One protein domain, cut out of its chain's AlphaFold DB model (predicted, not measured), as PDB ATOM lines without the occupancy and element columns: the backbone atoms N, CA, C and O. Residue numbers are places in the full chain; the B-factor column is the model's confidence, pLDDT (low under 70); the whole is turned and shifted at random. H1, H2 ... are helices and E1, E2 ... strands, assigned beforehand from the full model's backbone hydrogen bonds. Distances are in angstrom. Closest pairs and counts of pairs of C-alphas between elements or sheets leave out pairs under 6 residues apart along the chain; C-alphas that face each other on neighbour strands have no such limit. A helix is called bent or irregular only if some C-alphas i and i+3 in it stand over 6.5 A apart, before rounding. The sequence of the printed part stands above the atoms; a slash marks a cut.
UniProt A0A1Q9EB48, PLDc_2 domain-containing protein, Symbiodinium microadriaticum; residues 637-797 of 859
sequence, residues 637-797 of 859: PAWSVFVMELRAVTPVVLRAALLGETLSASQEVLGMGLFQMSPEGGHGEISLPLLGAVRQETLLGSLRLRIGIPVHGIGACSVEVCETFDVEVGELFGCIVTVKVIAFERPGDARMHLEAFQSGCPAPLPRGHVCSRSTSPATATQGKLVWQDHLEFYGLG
ATOM      1  N   PRO A 637       8.685 158.232 476.201       94.25
ATOM      2  CA  PRO A 637       8.541 159.650 476.521       94.25
ATOM      3  C   PRO A 637       9.569 160.499 475.768       94.25
ATOM      4  O   PRO A 637       9.223 161.541 475.209       94.25
ATOM      5  N   ALA A 638      10.826 160.054 475.715       93.50
ATOM      6  CA  ALA A 638      11.889 160.723 474.980       93.50
ATOM      7  C   ALA A 638      13.036 159.765 474.650       93.50
ATOM      8  O   ALA A 638      13.410 158.911 475.452       93.50
ATOM      9  N   TRP A 639      13.644 159.970 473.486       94.62
ATOM     10  CA  TRP A 639      14.896 159.324 473.108       94.62
ATOM     11  C   TRP A 639      16.073 160.105 473.700       94.62
ATOM     12  O   TRP A 639      16.046 161.335 473.711       94.62
ATOM     13  N   SER A 640      17.097 159.413 474.202       94.69
ATOM     14  CA  SER A 640      18.269 160.057 474.828       94.69
ATOM     15  C   SER A 640      19.596 159.700 474.165       94.69
ATOM     16  O   SER A 640      20.591 160.416 474.307       94.69
ATOM     17  N   VAL A 641      19.636 158.586 473.443       95.81
ATOM     18  CA  VAL A 641      20.849 158.066 472.823       95.81
ATOM     19  C   VAL A 641      20.482 157.271 471.578       95.81
ATOM     20  O   VAL A 641      19.432 156.629 471.506       95.81
ATOM     21  N   PHE A 642      21.384 157.294 470.609       96.50
ATOM     22  CA  PHE A 642      21.297 156.526 469.386       96.50
ATOM     23  C   PHE A 642      22.516 155.622 469.253       96.50
ATOM     24  O   PHE A 642      23.643 156.043 469.518       96.50
ATOM     25  N   VAL A 643      22.285 154.394 468.804       96.81
ATOM     26  CA  VAL A 643      23.324 153.482 468.329       96.81
ATOM     27  C   VAL A 643      23.163 153.302 466.828       96.81
ATOM     28  O   VAL A 643      22.056 153.120 466.323       96.81
ATOM     29  N   MET A 644      24.273 153.369 466.110       96.44
ATOM     30  CA  MET A 644      24.337 153.272 464.662       96.44
ATOM     31  C   MET A 644      25.064 151.985 464.332       96.44
ATOM     32  O   MET A 644      26.271 151.900 464.528       96.44
ATOM     33  N   GLU A 645      24.336 150.993 463.839       95.44
ATOM     34  CA  GLU A 645      24.913 149.735 463.390       95.44
ATOM     35  C   GLU A 645      25.126 149.782 461.882       95.44
ATOM     36  O   GLU A 645      24.169 149.885 461.107       95.44
ATOM     37  N   LEU A 646      26.374 149.666 461.449       94.00
ATOM     38  CA  LEU A 646      26.687 149.428 460.052       94.00
ATOM     39  C   LEU A 646      26.497 147.943 459.762       94.00
ATOM     40  O   LEU A 646      27.231 147.106 460.283       94.00
ATOM     41  N   ARG A 647      25.508 147.612 458.934       93.50
ATOM     42  CA  ARG A 647      25.149 146.232 458.607       93.50
ATOM     43  C   ARG A 647      25.493 145.909 457.164       93.50
ATOM     44  O   ARG A 647      25.058 146.628 456.264       93.50
ATOM     45  N   ALA A 648      26.187 144.799 456.945       91.69
ATOM     46  CA  ALA A 648      26.325 144.171 455.640       91.69
ATOM     47  C   ALA A 648      25.375 142.978 455.539       91.69
ATOM     48  O   ALA A 648      25.285 142.147 456.439       91.69
ATOM     49  N   VAL A 649      24.644 142.904 454.431       89.31
ATOM     50  CA  VAL A 649      23.746 141.796 454.126       89.31
ATOM     51  C   VAL A 649      24.175 141.181 452.814       89.31
ATOM     52  O   VAL A 649      24.057 141.805 451.758       89.31
ATOM     53  N   THR A 650      24.647 139.942 452.848       87.38
ATOM     54  CA  THR A 650      24.985 139.250 451.607       87.38
ATOM     55  C   THR A 650      23.677 138.875 450.888       87.38
ATOM     56  O   THR A 650      22.808 138.233 451.486       87.38
ATOM     57  N   PRO A 651      23.479 139.239 449.607       79.44
ATOM     58  CA  PRO A 651      22.248 138.994 448.846       79.44
ATOM     59  C   PRO A 651      22.123 137.527 448.398       79.44
ATOM     60  O   PRO A 651      21.744 137.213 447.270       79.44
ATOM     61  N   VAL A 652      22.394 136.593 449.304       74.81
ATOM     62  CA  VAL A 652      22.394 135.141 449.092       74.81
ATOM     63  C   VAL A 652      20.966 134.599 449.175       74.81
ATOM     64  O   VAL A 652      20.720 133.494 449.636       74.81
ATOM     65  N   VAL A 653      19.973 135.359 448.707       68.88
ATOM     66  CA  VAL A 653      18.552 134.974 448.780       68.88
ATOM     67  C   VAL A 653      18.314 133.633 448.086       68.88
ATOM     68  O   VAL A 653      17.478 132.847 448.511       68.88
ATOM     69  N   LEU A 654      19.083 133.356 447.036       63.91
ATOM     70  CA  LEU A 654      18.978 132.164 446.206       63.91
ATOM     71  C   LEU A 654      19.554 130.922 446.896       63.91
ATOM     72  O   LEU A 654      18.850 129.926 447.031       63.91
ATOM     73  N   ARG A 655      20.792 130.992 447.397       69.25
ATOM     74  CA  ARG A 655      21.398 129.883 448.146       69.25
ATOM     75  C   ARG A 655      20.708 129.703 449.497       69.25
ATOM     76  O   ARG A 655      20.393 128.573 449.835       69.25
ATOM     77  N   ALA A 656      20.279 130.767 450.170       70.25
ATOM     78  CA  ALA A 656      19.467 130.644 451.375       70.25
ATOM     79  C   ALA A 656      18.075 130.035 451.094       70.25
ATOM     80  O   ALA A 656      17.551 129.276 451.911       70.25
ATOM     81  N   ALA A 657      17.477 130.305 449.926       67.00
ATOM     82  CA  ALA A 657      16.238 129.653 449.492       67.00
ATOM     83  C   ALA A 657      16.436 128.201 449.032       67.00
ATOM     84  O   ALA A 657      15.471 127.441 449.039       67.00
ATOM     85  N   LEU A 658      17.635 127.796 448.609       67.44
ATOM     86  CA  LEU A 658      17.924 126.420 448.191       67.44
ATOM     87  C   LEU A 658      18.394 125.551 449.363       67.44
ATOM     88  O   LEU A 658      17.885 124.446 449.530       67.44
ATOM     89  N   LEU A 659      19.300 126.078 450.185       75.19
ATOM     90  CA  LEU A 659      19.958 125.385 451.293       75.19
ATOM     91  C   LEU A 659      19.226 125.536 452.633       75.19
ATOM     92  O   LEU A 659      19.565 124.848 453.587       75.19
ATOM     93  N   GLY A 660      18.225 126.417 452.723       68.69
ATOM     94  CA  GLY A 660      17.478 126.635 453.965       68.69
ATOM     95  C   GLY A 660      18.252 127.409 455.036       68.69
ATOM     96  O   GLY A 660      17.800 127.462 456.174       68.69
ATOM     97  N   GLU A 661      19.384 128.033 454.693       75.06
ATOM     98  CA  GLU A 661      20.112 128.920 455.608       75.06
ATOM     99  C   GLU A 661      19.173 130.035 456.090       75.06
ATOM    100  O   GLU A 661      18.470 130.645 455.282       75.06
ATOM    101  N   THR A 662      19.122 130.306 457.392       64.12
ATOM    102  CA  THR A 662      18.315 131.394 457.969       64.12
ATOM    103  C   THR A 662      18.890 132.756 457.574       64.12
ATOM    104  O   THR A 662      20.107 132.927 457.596       64.12
ATOM    105  N   LEU A 663      18.050 133.755 457.253       62.12
ATOM    106  CA  LEU A 663      18.539 135.104 456.895       62.12
ATOM    107  C   LEU A 663      19.397 135.743 457.994       62.12
ATOM    108  O   LEU A 663      20.267 136.546 457.667       62.12
ATOM    109  N   SER A 664      19.188 135.379 459.259       61.41
ATOM    110  CA  SER A 664      19.990 135.877 460.379       61.41
ATOM    111  C   SER A 664      21.481 135.571 460.206       61.41
ATOM    112  O   SER A 664      22.307 136.398 460.559       61.41
ATOM    113  N   ALA A 665      21.833 134.454 459.557       58.75
ATOM    114  CA  ALA A 665      23.224 134.095 459.270       58.75
ATOM    115  C   ALA A 665      23.862 134.946 458.153       58.75
ATOM    116  O   ALA A 665      25.057 134.842 457.910       58.75
ATOM    117  N   SER A 666      23.068 135.765 457.451       72.44
ATOM    118  CA  SER A 666      23.526 136.597 456.328       72.44
ATOM    119  C   SER A 666      23.645 138.082 456.662       72.44
ATOM    120  O   SER A 666      23.993 138.864 455.778       72.44
ATOM    121  N   GLN A 667      23.306 138.483 457.893       85.81
ATOM    122  CA  GLN A 667      23.442 139.861 458.351       85.81
ATOM    123  C   GLN A 667      24.611 139.961 459.319       85.81
ATOM    124  O   GLN A 667      24.569 139.396 460.406       85.81
ATOM    125  N   GLU A 668      25.624 140.719 458.933       90.44
ATOM    126  CA  GLU A 668      26.785 140.997 459.764       90.44
ATOM    127  C   GLU A 668      26.738 142.455 460.219       90.44
ATOM    128  O   GLU A 668      26.554 143.364 459.403       90.44
ATOM    129  N   VAL A 669      26.881 142.688 461.526       92.44
ATOM    130  CA  VAL A 669      27.135 144.033 462.048       92.44
ATOM    131  C   VAL A 669      28.634 144.271 461.941       92.44
ATOM    132  O   VAL A 669      29.409 143.705 462.704       92.44
ATOM    133  N   LEU A 670      29.028 145.104 460.984       91.31
ATOM    134  CA  LEU A 670      30.425 145.444 460.752       91.31
ATOM    135  C   LEU A 670      30.951 146.306 461.894       91.31
ATOM    136  O   LEU A 670      31.999 146.015 462.457       91.31
ATOM    137  N   GLY A 671      30.201 147.341 462.273       92.75
ATOM    138  CA  GLY A 671      30.597 148.219 463.360       92.75
ATOM    139  C   GLY A 671      29.455 148.998 463.979       92.75
ATOM    140  O   GLY A 671      28.371 149.110 463.402       92.75
ATOM    141  N   MET A 672      29.726 149.548 465.159       95.44
ATOM    142  CA  MET A 672      28.772 150.331 465.934       95.44
ATOM    143  C   MET A 672      29.345 151.681 466.352       95.44
ATOM    144  O   MET A 672      30.503 151.784 466.756       95.44
ATOM    145  N   GLY A 673      28.511 152.712 466.289       94.75
ATOM    146  CA  GLY A 673      28.777 154.023 466.873       94.75
ATOM    147  C   GLY A 673      27.679 154.401 467.861       94.75
ATOM    148  O   GLY A 673      26.532 154.002 467.682       94.75
ATOM    149  N   LEU A 674      28.016 155.184 468.886       96.38
ATOM    150  CA  LEU A 674      27.065 155.668 469.888       96.38
ATOM    151  C   LEU A 674      27.046 157.196 469.913       96.38
ATOM    152  O   LEU A 674      28.073 157.836 470.132       96.38
ATOM    153  N   PHE A 675      25.865 157.778 469.736       95.69
ATOM    154  CA  PHE A 675      25.639 159.213 469.844       95.69
ATOM    155  C   PHE A 675      24.662 159.514 470.980       95.69
ATOM    156  O   PHE A 675      23.502 159.110 470.942       95.69
ATOM    157  N   GLN A 676      25.125 160.251 471.986       95.12
ATOM    158  CA  GLN A 676      24.288 160.707 473.091       95.12
ATOM    159  C   GLN A 676      23.724 162.098 472.788       95.12
ATOM    160  O   GLN A 676      24.470 163.011 472.437       95.12
ATOM    161  N   MET A 677      22.408 162.263 472.935       91.00
ATOM    162  CA  MET A 677      21.739 163.536 472.677       91.00
ATOM    163  C   MET A 677      22.086 164.572 473.750       91.00
ATOM    164  O   MET A 677      22.182 164.250 474.937       91.00
ATOM    165  N   SER A 678      22.225 165.834 473.333       88.88
ATOM    166  CA  SER A 678      22.283 166.958 474.269       88.88
ATOM    167  C   SER A 678      20.877 167.261 474.805       88.88
ATOM    168  O   SER A 678      19.956 167.397 473.995       88.88
ATOM    169  N   PRO A 679      20.694 167.432 476.128       84.69
ATOM    170  CA  PRO A 679      19.422 167.876 476.703       84.69
ATOM    171  C   PRO A 679      18.963 169.246 476.185       84.69
ATOM    172  O   PRO A 679      17.771 169.522 476.155       84.69
ATOM    173  N   GLU A 680      19.904 170.100 475.772       85.56
ATOM    174  CA  GLU A 680      19.625 171.451 475.259       85.56
ATOM    175  C   GLU A 680      19.091 171.443 473.814       85.56
ATOM    176  O   GLU A 680      18.732 172.485 473.266       85.56
ATOM    177  N   GLY A 681      19.032 170.265 473.187       85.69
ATOM    178  CA  GLY A 681      18.779 170.130 471.761       85.69
ATOM    179  C   GLY A 681      19.944 170.651 470.920       85.69
ATOM    180  O   GLY A 681      21.067 170.817 471.402       85.69
ATOM    181  N   GLY A 682      19.690 170.866 469.631       85.69
ATOM    182  CA  GLY A 682      20.685 171.396 468.707       85.69
ATOM    183  C   GLY A 682      20.616 170.780 467.318       85.69
ATOM    184  O   GLY A 682      20.090 169.688 467.110       85.69
ATOM    185  N   HIS A 683      21.179 171.506 466.360       86.12
ATOM    186  CA  HIS A 683      21.397 171.034 465.002       86.12
ATOM    187  C   HIS A 683      22.895 171.011 464.735       86.12
ATOM    188  O   HIS A 683      23.578 172.010 464.969       86.12
ATOM    189  N   GLY A 684      23.411 169.888 464.249       89.44
ATOM    190  CA  GLY A 684      24.835 169.761 463.984       89.44
ATOM    191  C   GLY A 684      25.167 168.606 463.061       89.44
ATOM    192  O   GLY A 684      24.458 167.600 463.008       89.44
ATOM    193  N   GLU A 685      26.267 168.770 462.336       91.50
ATOM    194  CA  GLU A 685      26.942 167.666 461.671       91.50
ATOM    195  C   GLU A 685      27.932 167.044 462.656       91.50
ATOM    196  O   GLU A 685      28.723 167.747 463.286       91.50
ATOM    197  N   ILE A 686      27.875 165.724 462.797       92.19
ATOM    198  CA  ILE A 686      28.775 164.958 463.650       92.19
ATOM    199  C   ILE A 686      29.471 163.880 462.827       92.19
ATOM    200  O   ILE A 686      28.892 163.307 461.904       92.19
ATOM    201  N   SER A 687      30.715 163.583 463.187       92.19
ATOM    202  CA  SER A 687      31.458 162.434 462.678       92.19
ATOM    203  C   SER A 687      31.535 161.400 463.794       92.19
ATOM    204  O   SER A 687      32.160 161.637 464.827       92.19
ATOM    205  N   LEU A 688      30.834 160.284 463.610       91.38
ATOM    206  CA  LEU A 688      30.697 159.237 464.609       91.38
ATOM    207  C   LEU A 688      31.660 158.084 464.296       91.38
ATOM    208  O   LEU A 688      31.454 157.412 463.287       91.38
ATOM    209  N   PRO A 689      32.701 157.829 465.106       91.56
ATOM    210  CA  PRO A 689      33.574 156.678 464.895       91.56
ATOM    211  C   PRO A 689      32.787 155.367 465.028       91.56
ATOM    212  O   PRO A 689      31.996 155.206 465.958       91.56
ATOM    213  N   LEU A 690      33.016 154.436 464.101       90.62
ATOM    214  CA  LEU A 690      32.450 153.091 464.130       90.62
ATOM    215  C   LEU A 690      33.499 152.103 464.633       90.62
ATOM    216  O   LEU A 690      34.574 151.949 464.048       90.62
ATOM    217  N   LEU A 691      33.163 151.434 465.728       90.81
ATOM    218  CA  LEU A 691      33.984 150.419 466.373       90.81
ATOM    219  C   LEU A 691      33.638 149.056 465.775       90.81
ATOM    220  O   LEU A 691      32.455 148.742 465.668       90.81
ATOM    221  N   GLY A 692      34.637 148.268 465.375       88.56
ATOM    222  CA  GLY A 692      34.436 146.893 464.903       88.56
ATOM    223  C   GLY A 692      34.193 145.886 466.032       88.56
ATOM    224  O   GLY A 692      34.364 146.198 467.213       88.56
ATOM    225  N   ALA A 693      33.798 144.662 465.670       84.88
ATOM    226  CA  ALA A 693      33.644 143.557 466.617       84.88
ATOM    227  C   ALA A 693      35.013 142.993 467.077       84.88
ATOM    228  O   ALA A 693      35.886 142.743 466.256       84.88
ATOM    229  N   VAL A 694      35.162 142.766 468.392       71.31
ATOM    230  CA  VAL A 694      36.149 141.928 469.125       71.31
ATOM    231  C   VAL A 694      37.644 141.957 468.687       71.31
ATOM    232  O   VAL A 694      38.041 141.432 467.652       71.31
ATOM    233  N   ARG A 695      38.509 142.368 469.642       54.12
ATOM    234  CA  ARG A 695      39.990 142.193 469.779       54.12
ATOM    235  C   ARG A 695      40.957 143.089 469.014       54.12
ATOM    236  O   ARG A 695      42.153 143.042 469.306       54.12
ATOM    237  N   GLN A 696      40.485 143.951 468.138       53.53
ATOM    238  CA  GLN A 696      41.286 145.074 467.683       53.53
ATOM    239  C   GLN A 696      40.438 146.310 467.939       53.53
ATOM    240  O   GLN A 696      39.293 146.367 467.511       53.53
ATOM    241  N   GLU A 697      40.961 147.299 468.661       64.62
ATOM    242  CA  GLU A 697      40.381 148.649 468.718       64.62
ATOM    243  C   GLU A 697      40.520 149.338 467.342       64.62
ATOM    244  O   GLU A 697      40.908 150.499 467.223       64.62
ATOM    245  N   THR A 698      40.282 148.590 466.264       78.38
ATOM    246  CA  THR A 698      40.323 149.047 464.892       78.38
ATOM    247  C   THR A 698      39.065 149.852 464.659       78.38
ATOM    248  O   THR A 698      37.955 149.342 464.496       78.38
ATOM    249  N   LEU A 699      39.267 151.162 464.668       82.69
ATOM    250  CA  LEU A 699      38.357 152.097 464.047       82.69
ATOM    251  C   LEU A 699      38.143 151.643 462.597       82.69
ATOM    252  O   LEU A 699      39.070 151.708 461.792       82.69
ATOM    253  N   LEU A 700      36.935 151.178 462.275       86.31
ATOM    254  CA  LEU A 700      36.615 150.778 460.903       86.31
ATOM    255  C   LEU A 700      36.451 151.994 459.993       86.31
ATOM    256  O   LEU A 700      36.670 151.923 458.793       86.31
ATOM    257  N   GLY A 701      36.047 153.116 460.579       88.06
ATOM    258  CA  GLY A 701      35.843 154.380 459.897       88.06
ATOM    259  C   GLY A 701      34.994 155.307 460.753       88.06
ATOM    260  O   GLY A 701      34.738 155.043 461.926       88.06
ATOM    261  N   SER A 702      34.530 156.398 460.158       89.62
ATOM    262  CA  SER A 702      33.533 157.277 460.769       89.62
ATOM    263  C   SER A 702      32.246 157.261 459.956       89.62
ATOM    264  O   SER A 702      32.293 156.953 458.776       89.62
ATOM    265  N   LEU A 703      31.119 157.624 460.553       91.06
ATOM    266  CA  LEU A 703      29.854 157.886 459.875       91.06
ATOM    267  C   LEU A 703      29.503 159.363 460.068       91.06
ATOM    268  O   LEU A 703      29.428 159.822 461.209       91.06
ATOM    269  N   ARG A 704      29.293 160.123 458.987       92.38
ATOM    270  CA  ARG A 704      28.820 161.509 459.097       92.38
ATOM    271  C   ARG A 704      27.308 161.558 459.147       92.38
ATOM    272  O   ARG A 704      26.618 161.056 458.256       92.38
ATOM    273  N   LEU A 705      26.810 162.209 460.183       92.94
ATOM    274  CA  LEU A 705      25.394 162.345 460.471       92.94
ATOM    275  C   LEU A 705      25.068 163.823 460.605       92.94
ATOM    276  O   LEU A 705      25.823 164.560 461.238       92.94
ATOM    277  N   ARG A 706      23.922 164.246 460.080       92.81
ATOM    278  CA  ARG A 706      23.311 165.512 460.487       92.81
ATOM    279  C   ARG A 706      22.159 165.191 461.409       92.81
ATOM    280  O   ARG A 706      21.220 164.493 461.033       92.81
ATOM    281  N   ILE A 707      22.252 165.687 462.630       91.19
ATOM    282  CA  ILE A 707      21.244 165.449 463.652       91.19
ATOM    283  C   ILE A 707      20.530 166.761 463.911       91.19
ATOM    284  O   ILE A 707      21.165 167.803 464.096       91.19
ATOM    285  N   GLY A 708      19.203 166.703 463.883       89.94
ATOM    286  CA  GLY A 708      18.338 167.806 464.247       89.94
ATOM    287  C   GLY A 708      17.497 167.466 465.460       89.94
ATOM    288  O   GLY A 708      16.588 166.645 465.381       89.94
ATOM    289  N   ILE A 709      17.781 168.132 466.574       85.94
ATOM    290  CA  ILE A 709      17.021 168.010 467.814       85.94
ATOM    291  C   ILE A 709      16.290 169.341 468.037       85.94
ATOM    292  O   ILE A 709      16.939 170.340 468.372       85.94
ATOM    293  N   PRO A 710      14.964 169.403 467.826       78.00
ATOM    294  CA  PRO A 710      14.190 170.611 468.066       78.00
ATOM    295  C   PRO A 710      14.286 171.051 469.532       78.00
ATOM    296  O   PRO A 710      14.029 170.273 470.444       78.00
ATOM    297  N   VAL A 711      14.570 172.340 469.745       69.19
ATOM    298  CA  VAL A 711      14.742 172.971 471.074       69.19
ATOM    299  C   VAL A 711      13.482 172.864 471.955       69.19
ATOM    300  O   VAL A 711      13.560 172.925 473.178       69.19
ATOM    301  N   HIS A 712      12.307 172.682 471.343       61.50
ATOM    302  CA  HIS A 712      11.010 172.646 472.034       61.50
ATOM    303  C   HIS A 712      10.144 171.426 471.674       61.50
ATOM    304  O   HIS A 712       8.946 171.418 471.948       61.50
ATOM    305  N   GLY A 713      10.722 170.399 471.044       58.84
ATOM    306  CA  GLY A 713      10.005 169.170 470.706       58.84
ATOM    307  C   GLY A 713      10.321 168.086 471.722       58.84
ATOM    308  O   GLY A 713      11.458 167.631 471.782       58.84
ATOM    309  N   ILE A 714       9.337 167.667 472.517       63.41
ATOM    310  CA  ILE A 714       9.543 166.609 473.508       63.41
ATOM    311  C   ILE A 714       9.973 165.331 472.777       63.41
ATOM    312  O   ILE A 714       9.210 164.781 471.993       63.41
ATOM    313  N   GLY A 715      11.225 164.910 472.965       67.06
ATOM    314  CA  GLY A 715      11.753 163.644 472.453       67.06
ATOM    315  C   GLY A 715      11.796 163.477 470.928       67.06
ATOM    316  O   GLY A 715      12.119 162.384 470.470       67.06
ATOM    317  N   ALA A 716      11.464 164.494 470.130       81.56
ATOM    318  CA  ALA A 716      11.566 164.412 468.676       81.56
ATOM    319  C   ALA A 716      13.024 164.592 468.234       81.56
ATOM    320  O   ALA A 716      13.748 165.412 468.790       81.56
ATOM    321  N   CYS A 717      13.463 163.839 467.234       87.12
ATOM    322  CA  CYS A 717      14.800 163.937 466.663       87.12
ATOM    323  C   CYS A 717      14.761 163.517 465.196       87.12
ATOM    324  O   CYS A 717      14.209 162.471 464.858       87.12
ATOM    325  N   SER A 718      15.395 164.295 464.325       88.56
ATOM    326  CA  SER A 718      15.718 163.870 462.969       88.56
ATOM    327  C   SER A 718      17.183 163.461 462.873       88.56
ATOM    328  O   SER A 718      18.073 164.101 463.433       88.56
ATOM    329  N   VAL A 719      17.429 162.372 462.160       87.19
ATOM    330  CA  VAL A 719      18.756 161.852 461.848       87.19
ATOM    331  C   VAL A 719      18.833 161.715 460.335       87.19
ATOM    332  O   VAL A 719      18.198 160.844 459.742       87.19
ATOM    333  N   GLU A 720      19.604 162.588 459.702       90.12
ATOM    334  CA  GLU A 720      19.982 162.457 458.300       90.12
ATOM    335  C   GLU A 720      21.339 161.750 458.235       90.12
ATOM    336  O   GLU A 720      22.337 162.211 458.801       90.12
ATOM    337  N   VAL A 721      21.375 160.606 457.559       84.94
ATOM    338  CA  VAL A 721      22.607 159.839 457.352       84.94
ATOM    339  C   VAL A 721      23.184 160.271 456.009       84.94
ATOM    340  O   VAL A 721      22.657 159.877 454.970       84.94
ATOM    341  N   CYS A 722      24.215 161.121 456.037       79.25
ATOM    342  CA  CYS A 722      24.705 161.813 454.845       79.25
ATOM    343  C   CYS A 722      25.893 161.104 454.184       79.25
ATOM    344  O   CYS A 722      25.823 160.802 452.997       79.25
ATOM    345  N   GLU A 723      27.017 160.875 454.882       74.50
ATOM    346  CA  GLU A 723      28.261 160.540 454.166       74.50
ATOM    347  C   GLU A 723      29.354 159.755 454.926       74.50
ATOM    348  O   GLU A 723      29.508 159.812 456.144       74.50
ATOM    349  N   THR A 724      30.162 159.090 454.086       62.44
ATOM    350  CA  THR A 724      31.550 158.608 454.206       62.44
ATOM    351  C   THR A 724      31.886 157.631 455.315       62.44
ATOM    352  O   THR A 724      32.339 158.044 456.373       62.44
ATOM    353  N   PHE A 725      31.834 156.349 454.963       66.62
ATOM    354  CA  PHE A 725      32.657 155.312 455.571       66.62
ATOM    355  C   PHE A 725      33.853 155.025 454.643       66.62
ATOM    356  O   PHE A 725      33.655 154.552 453.523       66.62
ATOM    357  N   ASP A 726      35.071 155.372 455.077       66.44
ATOM    358  CA  ASP A 726      36.324 155.127 454.346       66.44
ATOM    359  C   ASP A 726      36.846 153.714 454.675       66.44
ATOM    360  O   ASP A 726      37.853 153.554 455.358       66.44
ATOM    361  N   VAL A 727      36.136 152.677 454.230       66.56
ATOM    362  CA  VAL A 727      36.664 151.302 454.234       66.56
ATOM    363  C   VAL A 727      37.209 150.970 452.858       66.56
ATOM    364  O   VAL A 727      36.693 151.451 451.848       66.56
ATOM    365  N   GLU A 728      38.239 150.125 452.801       67.31
ATOM    366  CA  GLU A 728      38.619 149.445 451.567       67.31
ATOM    367  C   GLU A 728      37.416 148.622 451.075       67.31
ATOM    368  O   GLU A 728      37.216 147.470 451.447       67.31
ATOM    369  N   VAL A 729      36.577 149.237 450.228       61.69
ATOM    370  CA  VAL A 729      35.315 148.684 449.686       61.69
ATOM    371  C   VAL A 729      35.500 147.299 449.044       61.69
ATOM    372  O   VAL A 729      34.528 146.565 448.880       61.69
ATOM    373  N   GLY A 730      36.751 146.929 448.747       70.06
ATOM    374  CA  GLY A 730      37.217 145.603 448.350       70.06
ATOM    375  C   GLY A 730      36.507 144.433 449.033       70.06
ATOM    376  O   GLY A 730      36.077 143.503 448.354       70.06
ATOM    377  N   GLU A 731      36.346 144.481 450.354       73.38
ATOM    378  CA  GLU A 731      35.792 143.348 451.111       73.38
ATOM    379  C   GLU A 731      34.258 143.324 451.137       73.38
ATOM    380  O   GLU A 731      33.651 142.269 451.302       73.38
ATOM    381  N   LEU A 732      33.611 144.468 450.897       81.50
ATOM    382  CA  LEU A 732      32.149 144.600 450.915       81.50
ATOM    383  C   LEU A 732      31.516 144.457 449.524       81.50
ATOM    384  O   LEU A 732      30.299 144.609 449.378       81.50
ATOM    385  N   PHE A 733      32.310 144.162 448.488       78.81
ATOM    386  CA  PHE A 733      31.792 143.986 447.136       78.81
ATOM    387  C   PHE A 733      30.740 142.874 447.078       78.81
ATOM    388  O   PHE A 733      30.978 141.722 447.427       78.81
ATOM    389  N   GLY A 734      29.557 143.238 446.581       84.19
ATOM    390  CA  GLY A 734      28.423 142.328 446.454       84.19
ATOM    391  C   GLY A 734      27.547 142.230 447.701       84.19
ATOM    392  O   GLY A 734      26.531 141.547 447.629       84.19
ATOM    393  N   CYS A 735      27.873 142.914 448.802       90.12
ATOM    394  CA  CYS A 735      26.992 143.035 449.962       90.12
ATOM    395  C   CYS A 735      26.073 144.260 449.853       90.12
ATOM    396  O   CYS A 735      26.441 145.300 449.311       90.12
ATOM    397  N   ILE A 736      24.875 144.138 450.417       91.50
ATOM    398  CA  ILE A 736      23.948 145.246 450.645       91.50
ATOM    399  C   ILE A 736      24.331 145.884 451.975       91.50
ATOM    400  O   ILE A 736      24.173 145.251 453.019       91.50
ATOM    401  N   VAL A 737      24.837 147.117 451.954       93.00
ATOM    402  CA  VAL A 737      25.266 147.808 453.177       93.00
ATOM    403  C   VAL A 737      24.217 148.831 453.601       93.00
ATOM    404  O   VAL A 737      23.807 149.679 452.813       93.00
ATOM    405  N   THR A 738      23.776 148.768 454.852       94.31
ATOM    406  CA  THR A 738      22.757 149.658 455.435       94.31
ATOM    407  C   THR A 738      23.226 150.175 456.789       94.31
ATOM    408  O   THR A 738      24.056 149.538 457.436       94.31
ATOM    409  N   VAL A 739      22.678 151.301 457.239       94.44
ATOM    410  CA  VAL A 739      22.830 151.764 458.620       94.44
ATOM    411  C   VAL A 739      21.515 151.512 459.351       94.44
ATOM    412  O   VAL A 739      20.463 151.997 458.932       94.44
ATOM    413  N   LYS A 740      21.553 150.746 460.443       95.25
ATOM    414  CA  LYS A 740      20.432 150.621 461.381       95.25
ATOM    415  C   LYS A 740      20.648 151.613 462.519       95.25
ATOM    416  O   LYS A 740      21.616 151.504 463.261       95.25
ATOM    417  N   VAL A 741      19.756 152.588 462.637       95.56
ATOM    418  CA  VAL A 741      19.745 153.573 463.721       95.56
ATOM    419  C   VAL A 741      18.779 153.086 464.795       95.56
ATOM    420  O   VAL A 741      17.594 152.882 464.525       95.56
ATOM    421  N   ILE A 742      19.296 152.877 466.000       96.38
ATOM    422  CA  ILE A 742      18.569 152.365 467.159       96.38
ATOM    423  C   ILE A 742      18.508 153.476 468.203       96.38
ATOM    424  O   ILE A 742      19.532 153.868 468.751       96.38
ATOM    425  N   ALA A 743      17.317 153.987 468.469       96.19
ATOM    426  CA  ALA A 743      17.055 154.954 469.517       96.19
ATOM    427  C   ALA A 743      16.753 154.222 470.826       96.19
ATOM    428  O   ALA A 743      15.894 153.339 470.847       96.19
ATOM    429  N   PHE A 744      17.422 154.610 471.910       97.00
ATOM    430  CA  PHE A 744      17.115 154.129 473.253       97.00
ATOM    431  C   PHE A 744      16.606 155.280 474.115       97.00
ATOM    432  O   PHE A 744      17.109 156.408 474.062       97.00
ATOM    433  N   GLU A 745      15.627 154.970 474.953       95.81
ATOM    434  CA  GLU A 745      15.172 155.862 476.016       95.81
ATOM    435  C   GLU A 745      16.274 156.081 477.059       95.81
ATOM    436  O   GLU A 745      16.471 157.196 477.545       95.81
ATOM    437  N   ARG A 746      17.042 155.032 477.388       95.94
ATOM    438  CA  ARG A 746      18.022 155.049 478.480       95.94
ATOM    439  C   ARG A 746      19.457 154.932 477.953       95.94
ATOM    440  O   ARG A 746      19.775 153.949 477.283       95.94
ATOM    441  N   PRO A 747      20.382 155.826 478.358       96.62
ATOM    442  CA  PRO A 747      21.790 155.737 477.962       96.62
ATOM    443  C   PRO A 747      22.483 154.439 478.393       96.62
ATOM    444  O   PRO A 747      23.369 153.952 477.696       96.62
ATOM    445  N   GLY A 748      22.083 153.875 479.538       97.12
ATOM    446  CA  GLY A 748      22.636 152.615 480.042       97.12
ATOM    447  C   GLY A 748      22.356 151.429 479.120       97.12
ATOM    448  O   GLY A 748      23.253 150.625 478.895       97.12
ATOM    449  N   ASP A 749      21.159 151.359 478.530       96.69
ATOM    450  CA  ASP A 749      20.780 150.266 477.628       96.69
ATOM    451  C   ASP A 749      21.599 150.304 476.330       96.69
ATOM    452  O   ASP A 749      22.112 149.277 475.893       96.69
ATOM    453  N   ALA A 750      21.831 151.496 475.771       96.88
ATOM    454  CA  ALA A 750      22.682 151.661 474.592       96.88
ATOM    455  C   ALA A 750      24.149 151.277 474.845       96.88
ATOM    456  O   ALA A 750      24.795 150.705 473.968       96.88
ATOM    457  N   ARG A 751      24.684 151.582 476.036       96.81
ATOM    458  CA  ARG A 751      26.047 151.173 476.416       96.81
ATOM    459  C   ARG A 751      26.150 149.661 476.553       96.81
ATOM    460  O   ARG A 751      27.059 149.081 475.976       96.81
ATOM    461  N   MET A 752      25.188 149.032 477.230       95.94
ATOM    462  CA  MET A 752      25.135 147.572 477.342       95.94
ATOM    463  C   MET A 752      25.031 146.900 475.962       95.94
ATOM    464  O   MET A 752      25.672 145.878 475.735       95.94
ATOM    465  N   HIS A 753      24.277 147.485 475.024       95.44
ATOM    466  CA  HIS A 753      24.195 147.007 473.636       95.44
ATOM    467  C   HIS A 753      25.547 147.082 472.914       95.44
ATOM    468  O   HIS A 753      25.979 146.110 472.294       95.44
ATOM    469  N   LEU A 754      26.249 148.213 473.036       94.94
ATOM    470  CA  LEU A 754      27.579 148.400 472.454       94.94
ATOM    471  C   LEU A 754      28.623 147.453 473.073       94.94
ATOM    472  O   LEU A 754      29.406 146.842 472.349       94.94
ATOM    473  N   GLU A 755      28.619 147.297 474.397       94.25
ATOM    474  CA  GLU A 755      29.518 146.395 475.130       94.25
ATOM    475  C   GLU A 755      29.274 144.923 474.759       94.25
ATOM    476  O   GLU A 755      30.225 144.153 474.584       94.25
ATOM    477  N   ALA A 756      28.011 144.523 474.585       93.50
ATOM    478  CA  ALA A 756      27.654 143.186 474.123       93.50
ATOM    479  C   ALA A 756      28.219 142.914 472.723       93.50
ATOM    480  O   ALA A 756      28.909 141.915 472.522       93.50
ATOM    481  N   PHE A 757      28.051 143.854 471.790       93.06
ATOM    482  CA  PHE A 757      28.654 143.762 470.460       93.06
ATOM    483  C   PHE A 757      30.186 143.644 470.515       93.06
ATOM    484  O   PHE A 757      30.769 142.753 469.896       93.06
ATOM    485  N   GLN A 758      30.850 144.490 471.304       92.12
ATOM    486  CA  GLN A 758      32.311 144.478 471.441       92.12
ATOM    487  C   GLN A 758      32.860 143.203 472.084       92.12
ATOM    488  O   GLN A 758      34.006 142.833 471.823       92.12
ATOM    489  N   SER A 759      32.065 142.544 472.925       92.25
ATOM    490  CA  SER A 759      32.421 141.285 473.585       92.25
ATOM    491  C   SER A 759      31.979 140.041 472.809       92.25
ATOM    492  O   SER A 759      32.330 138.931 473.211       92.25
ATOM    493  N   GLY A 760      31.249 140.201 471.699       90.81
ATOM    494  CA  GLY A 760      30.656 139.090 470.951       90.81
ATOM    495  C   GLY A 760      29.543 138.372 471.721       90.81
ATOM    496  O   GLY A 760      29.278 137.199 471.462       90.81
ATOM    497  N   CYS A 761      28.929 139.050 472.692       91.31
ATOM    498  CA  CYS A 761      27.785 138.545 473.440       91.31
ATOM    499  C   CYS A 761      26.467 138.951 472.756       91.31
ATOM    500  O   CYS A 761      26.414 139.990 472.093       91.31
ATOM    501  N   PRO A 762      25.385 138.178 472.952       88.88
ATOM    502  CA  PRO A 762      24.043 138.589 472.553       88.88
ATOM    503  C   PRO A 762      23.651 139.951 473.135       88.88
ATOM    504  O   PRO A 762      23.986 140.260 474.283       88.88
ATOM    505  N   ALA A 763      22.914 140.748 472.358       88.44
ATOM    506  CA  ALA A 763      22.403 142.035 472.817       88.44
ATOM    507  C   ALA A 763      21.452 141.839 474.019       88.44
ATOM    508  O   ALA A 763      20.500 141.060 473.919       88.44
ATOM    509  N   PRO A 764      21.673 142.525 475.155       90.00
ATOM    510  CA  PRO A 764      20.834 142.359 476.331       90.00
ATOM    511  C   PRO A 764      19.454 142.987 476.125       90.00
ATOM    512  O   PRO A 764      19.280 143.926 475.347       90.00
ATOM    513  N   LEU A 765      18.468 142.498 476.881       88.12
ATOM    514  CA  LEU A 765      17.151 143.128 476.950       88.12
ATOM    515  C   LEU A 765      17.282 144.540 477.550       88.12
ATOM    516  O   LEU A 765      17.798 144.672 478.667       88.12
ATOM    517  N   PRO A 766      16.836 145.598 476.847       90.81
ATOM    518  CA  PRO A 766      16.833 146.942 477.398       90.81
ATOM    519  C   PRO A 766      15.814 147.032 478.532       90.81
ATOM    520  O   PRO A 766      14.804 146.330 478.548       90.81
ATOM    521  N   ARG A 767      16.080 147.931 479.478       91.94
ATOM    522  CA  ARG A 767      15.165 148.226 480.585       91.94
ATOM    523  C   ARG A 767      14.169 149.331 480.242       91.94
ATOM    524  O   ARG A 767      13.242 149.547 481.010       91.94
ATOM    525  N   GLY A 768      14.433 150.105 479.194       93.56
ATOM    526  CA  GLY A 768      13.536 151.130 478.674       93.56
ATOM    527  C   GLY A 768      13.055 150.836 477.257       93.56
ATOM    528  O   GLY A 768      13.252 149.754 476.698       93.56
ATOM    529  N   HIS A 769      12.435 151.846 476.662       95.50
ATOM    530  CA  HIS A 769      11.920 151.808 475.299       95.50
ATOM    531  C   HIS A 769      13.039 151.841 474.246       95.50
ATOM    532  O   HIS A 769      14.056 152.520 474.421       95.50
ATOM    533  N   VAL A 770      12.847 151.116 473.134       95.25
ATOM    534  CA  VAL A 770      13.823 151.018 472.033       95.25
ATOM    535  C   VAL A 770      13.145 150.995 470.667       95.25
ATOM    536  O   VAL A 770      12.381 150.091 470.350       95.25
ATOM    537  N   CYS A 771      13.500 151.930 469.794       94.75
ATOM    538  CA  CYS A 771      13.023 151.949 468.412       94.75
ATOM    539  C   CYS A 771      14.191 151.773 467.449       94.75
ATOM    540  O   CYS A 771      15.191 152.470 467.571       94.75
ATOM    541  N   SER A 772      14.048 150.926 466.427       94.00
ATOM    542  CA  SER A 772      15.019 150.863 465.337       94.00
ATOM    543  C   SER A 772      14.434 151.225 463.983       94.00
ATOM    544  O   SER A 772      13.268 150.961 463.699       94.00
ATOM    545  N   ARG A 773      15.270 151.837 463.142       93.31
ATOM    546  CA  ARG A 773      14.990 152.120 461.732       93.31
ATOM    547  C   ARG A 773      16.234 151.841 460.900       93.31
ATOM    548  O   ARG A 773      17.349 152.052 461.368       93.31
ATOM    549  N   SER A 774      16.056 151.406 459.660       93.50
ATOM    550  CA  SER A 774      17.161 151.189 458.724       93.50
ATOM    551  C   SER A 774      17.110 152.182 457.574       93.50
ATOM    552  O   SER A 774      16.034 152.517 457.080       93.50
ATOM    553  N   THR A 775      18.281 152.632 457.134       94.75
ATOM    554  CA  THR A 775      18.427 153.410 455.902       94.75
ATOM    555  C   THR A 775      18.116 152.552 454.676       94.75
ATOM    556  O   THR A 775      18.090 151.316 454.733       94.75
ATOM    557  N   SER A 776      17.967 153.202 453.523       93.94
ATOM    558  CA  SER A 776      18.149 152.520 452.248       93.94
ATOM    559  C   SER A 776      19.548 151.893 452.175       93.94
ATOM    560  O   SER A 776      20.466 152.301 452.901       93.94
ATOM    561  N   PRO A 777      19.751 150.926 451.274       94.44
ATOM    562  CA  PRO A 777      21.091 150.509 450.909       94.44
ATOM    563  C   PRO A 777      21.994 151.654 450.446       94.44
ATOM    564  O   PRO A 777      21.538 152.612 449.809       94.44
ATOM    565  N   ALA A 778      23.279 151.531 450.767       94.12
ATOM    566  CA  ALA A 778      24.314 152.478 450.390       94.12
ATOM    567  C   ALA A 778      24.555 152.477 448.879       94.12
ATOM    568  O   ALA A 778      24.609 151.427 448.243       94.12
ATOM    569  N   THR A 779      24.824 153.649 448.310       91.88
ATOM    570  CA  THR A 779      25.367 153.755 446.950       91.88
ATOM    571  C   THR A 779      26.887 153.877 447.007       91.88
ATOM    572  O   THR A 779      27.416 154.772 447.667       91.88
ATOM    573  N   ALA A 780      27.602 153.000 446.298       89.50
ATOM    574  CA  ALA A 780      29.056 153.070 446.187       89.50
ATOM    575  C   ALA A 780      29.479 154.166 445.189       89.50
ATOM    576  O   ALA A 780      29.161 154.089 444.004       89.50
ATOM    577  N   THR A 781      30.219 155.177 445.654       88.94
ATOM    578  CA  THR A 781      30.722 156.296 444.837       88.94
ATOM    579  C   THR A 781      32.187 156.563 445.172       88.94
ATOM    580  O   THR A 781      32.503 156.873 446.312       88.94
ATOM    581  N   GLN A 782      33.094 156.453 444.191       87.06
ATOM    582  CA  GLN A 782      34.533 156.753 444.355       87.06
ATOM    583  C   GLN A 782      35.202 156.036 445.550       87.06
ATOM    584  O   GLN A 782      36.004 156.626 446.268       87.06
ATOM    585  N   GLY A 783      34.855 154.765 445.782       83.38
ATOM    586  CA  GLY A 783      35.388 154.000 446.915       83.38
ATOM    587  C   GLY A 783      34.783 154.379 448.271       83.38
ATOM    588  O   GLY A 783      35.336 154.009 449.295       83.38
ATOM    589  N   LYS A 784      33.655 155.097 448.290       87.19
ATOM    590  CA  LYS A 784      32.911 155.445 449.504       87.19
ATOM    591  C   LYS A 784      31.493 154.913 449.445       87.19
ATOM    592  O   LYS A 784      30.900 154.824 448.370       87.19
ATOM    593  N   LEU A 785      30.938 154.610 450.611       90.75
ATOM    594  CA  LEU A 785      29.523 154.297 450.780       90.75
ATOM    595  C   LEU A 785      28.763 155.569 451.165       90.75
ATOM    596  O   LEU A 785      29.181 156.299 452.068       90.75
ATOM    597  N   VAL A 786      27.676 155.847 450.444       91.44
ATOM    598  CA  VAL A 786      26.859 157.054 450.618       91.44
ATOM    599  C   VAL A 786      25.408 156.665 450.876       91.44
ATOM    600  O   VAL A 786      24.842 155.841 450.155       91.44
ATOM    601  N   TRP A 787      24.808 157.309 451.874       93.19
ATOM    602  CA  TRP A 787      23.387 157.227 452.198       93.19
ATOM    603  C   TRP A 787      22.763 158.611 452.041       93.19
ATOM    604  O   TRP A 787      23.447 159.622 452.124       93.19
ATOM    605  N   GLN A 788      21.469 158.663 451.751       90.50
ATOM    606  CA  GLN A 788      20.722 159.921 451.649       90.50
ATOM    607  C   GLN A 788      19.327 159.695 452.220       90.50
ATOM    608  O   GLN A 788      18.313 159.906 451.556       90.50
ATOM    609  N   ASP A 789      19.296 159.159 453.435       91.94
ATOM    610  CA  ASP A 789      18.065 158.819 454.131       91.94
ATOM    611  C   ASP A 789      17.861 159.761 455.314       91.94
ATOM    612  O   ASP A 789      18.795 160.092 456.048       91.94
ATOM    613  N   HIS A 790      16.608 160.173 455.491       92.44
ATOM    614  CA  HIS A 790      16.159 160.994 456.602       92.44
ATOM    615  C   HIS A 790      15.255 160.153 457.501       92.44
ATOM    616  O   HIS A 790      14.169 159.728 457.096       92.44
ATOM    617  N   LEU A 791      15.708 159.910 458.726       93.38
ATOM    618  CA  LEU A 791      15.000 159.129 459.728       93.38
ATOM    619  C   LEU A 791      14.479 160.073 460.810       93.38
ATOM    620  O   LEU A 791      15.221 160.891 461.341       93.38
ATOM    621  N   GLU A 792      13.199 159.960 461.140       93.50
ATOM    622  CA  GLU A 792      12.571 160.726 462.219       93.50
ATOM    623  C   GLU A 792      12.260 159.779 463.383       93.50
ATOM    624  O   GLU A 792      11.791 158.657 463.180       93.50
ATOM    625  N   PHE A 793      12.543 160.234 464.595       93.75
ATOM    626  CA  PHE A 793      12.215 159.576 465.850       93.75
ATOM    627  C   PHE A 793      11.386 160.549 466.675       93.75
ATOM    628  O   PHE A 793      11.673 161.745 466.701       93.75
ATOM    629  N   TYR A 794      10.342 160.055 467.328       93.12
ATOM    630  CA  TYR A 794       9.392 160.898 468.042       93.12
ATOM    631  C   TYR A 794       9.103 160.291 469.408       93.12
ATOM    632  O   TYR A 794       8.701 159.130 469.487       93.12
ATOM    633  N   GLY A 795       9.369 161.051 470.468       92.94
ATOM    634  CA  GLY A 795       8.932 160.741 471.826       92.94
ATOM    635  C   GLY A 795       7.594 161.420 472.111       92.94
ATOM    636  O   GLY A 795       7.331 162.508 471.606       92.94
ATOM    637  N   LEU A 796       6.731 160.783 472.898       91.62
ATOM    638  CA  LEU A 796       5.408 161.327 473.224       91.62
ATOM    639  C   LEU A 796       5.410 162.309 474.401       91.62
ATOM    640  O   LEU A 796       4.386 162.935 474.686       91.62
ATOM    641  N   GLY A 797       6.526 162.443 475.115       92.69
ATOM    642  CA  GLY A 797       6.585 163.241 476.329       92.69
ATOM    643  C   GLY A 797       5.605 162.764 477.386       92.69
ATOM    644  O   GLY A 797       5.518 161.575 477.676       92.69
TER     645      GLY A 797
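Overview. This is residues 637 to 797 of the 859 residues of the protein "PLDc_2 domain-containing protein" of Symbiodinium microadriaticum (UniProt A0A1Q9EB48). One long antiparallel sheet of eight strands curls back on itself into a nearly closed barrel, with H4 packed along its outside over E1 and E2. The short helices H1 and H2 lie beyond one end of it, between E1 and E2, and a small hairpin, E8 and E9, leads to E10. The printed part has 161 residues, in the order E1 H1 H2 E2 E3 E4 E5 H3 E6 H4 E7 E8 E9 E10; the sheet's order is E7 E6 E1 E2 E3 E4 E5 E10. The class is mixed, helices and strands; the whole is compact, with a radius of gyration of the C-alphas of 16.2 A and spans of 50 by 36 by 31 A.

Along the chain. E1, residues 641 to 649, begins at C-alpha (20.849, 158.066, 472.823) and is 25.0 A long. H1 is residues 653 to 659 and H2 663 to 666. E2, 667 to 676, E3, 682 to 692, and E4, 699 to 709, measure 25.5 A, 28.4 A and 26.9 A; they bend at residues 670, 685 and 706. E5 is 717 to 723, H3 729 to 732. E6, 736 to 744, is 25.2 A long, and H4, 747 to 759, is 18.5 A. E7 is 770 to 774, E8 779 to 781, E9 784 to 786, and E10, 789 to 793, ends at C-alpha (12.215, 159.576, 465.850).

Arrangement. The folded sheet, bent back into two leaves, has E7 E6 E1 E2 facing E4 E5 E10, with E3 as the hinge. E1 and E2 are antiparallel, N 644 and O 673 being 2.8 A apart; for E6 and E1, N 643 and O 742 are 2.8 A apart. E2 E3 E4 E5 form a meander, each strand the antiparallel neighbour of the one before; N 672 and O 691 of E2 and E3 are 2.9 A apart. The closest C-alphas of edge strands E7 and E10 are Arg 773 and Leu 791, 7.3 A. H4 is on the sheet at a height of 8.8 A, along the strands, its line at 24 degrees to E1 on the local plane; its closest C-alphas to E2 are Leu 754 and Met 672, 6.9 A. H2 only grazes the sheet; H1 and H3 are not on it. H1 and H4 have every O i to N i+4 pair within hydrogen-bond range; H2 and H3 are too short for one.

Size, cuts and confidence. The C-alphas farthest apart, Leu 658 and Glu 680, are 52.6 A apart. The printed part has no cut and no long link. Mean pLDDT of the printed part is 86.1; 24 residues are under 70, among them 662 to 665 and 724 to 729.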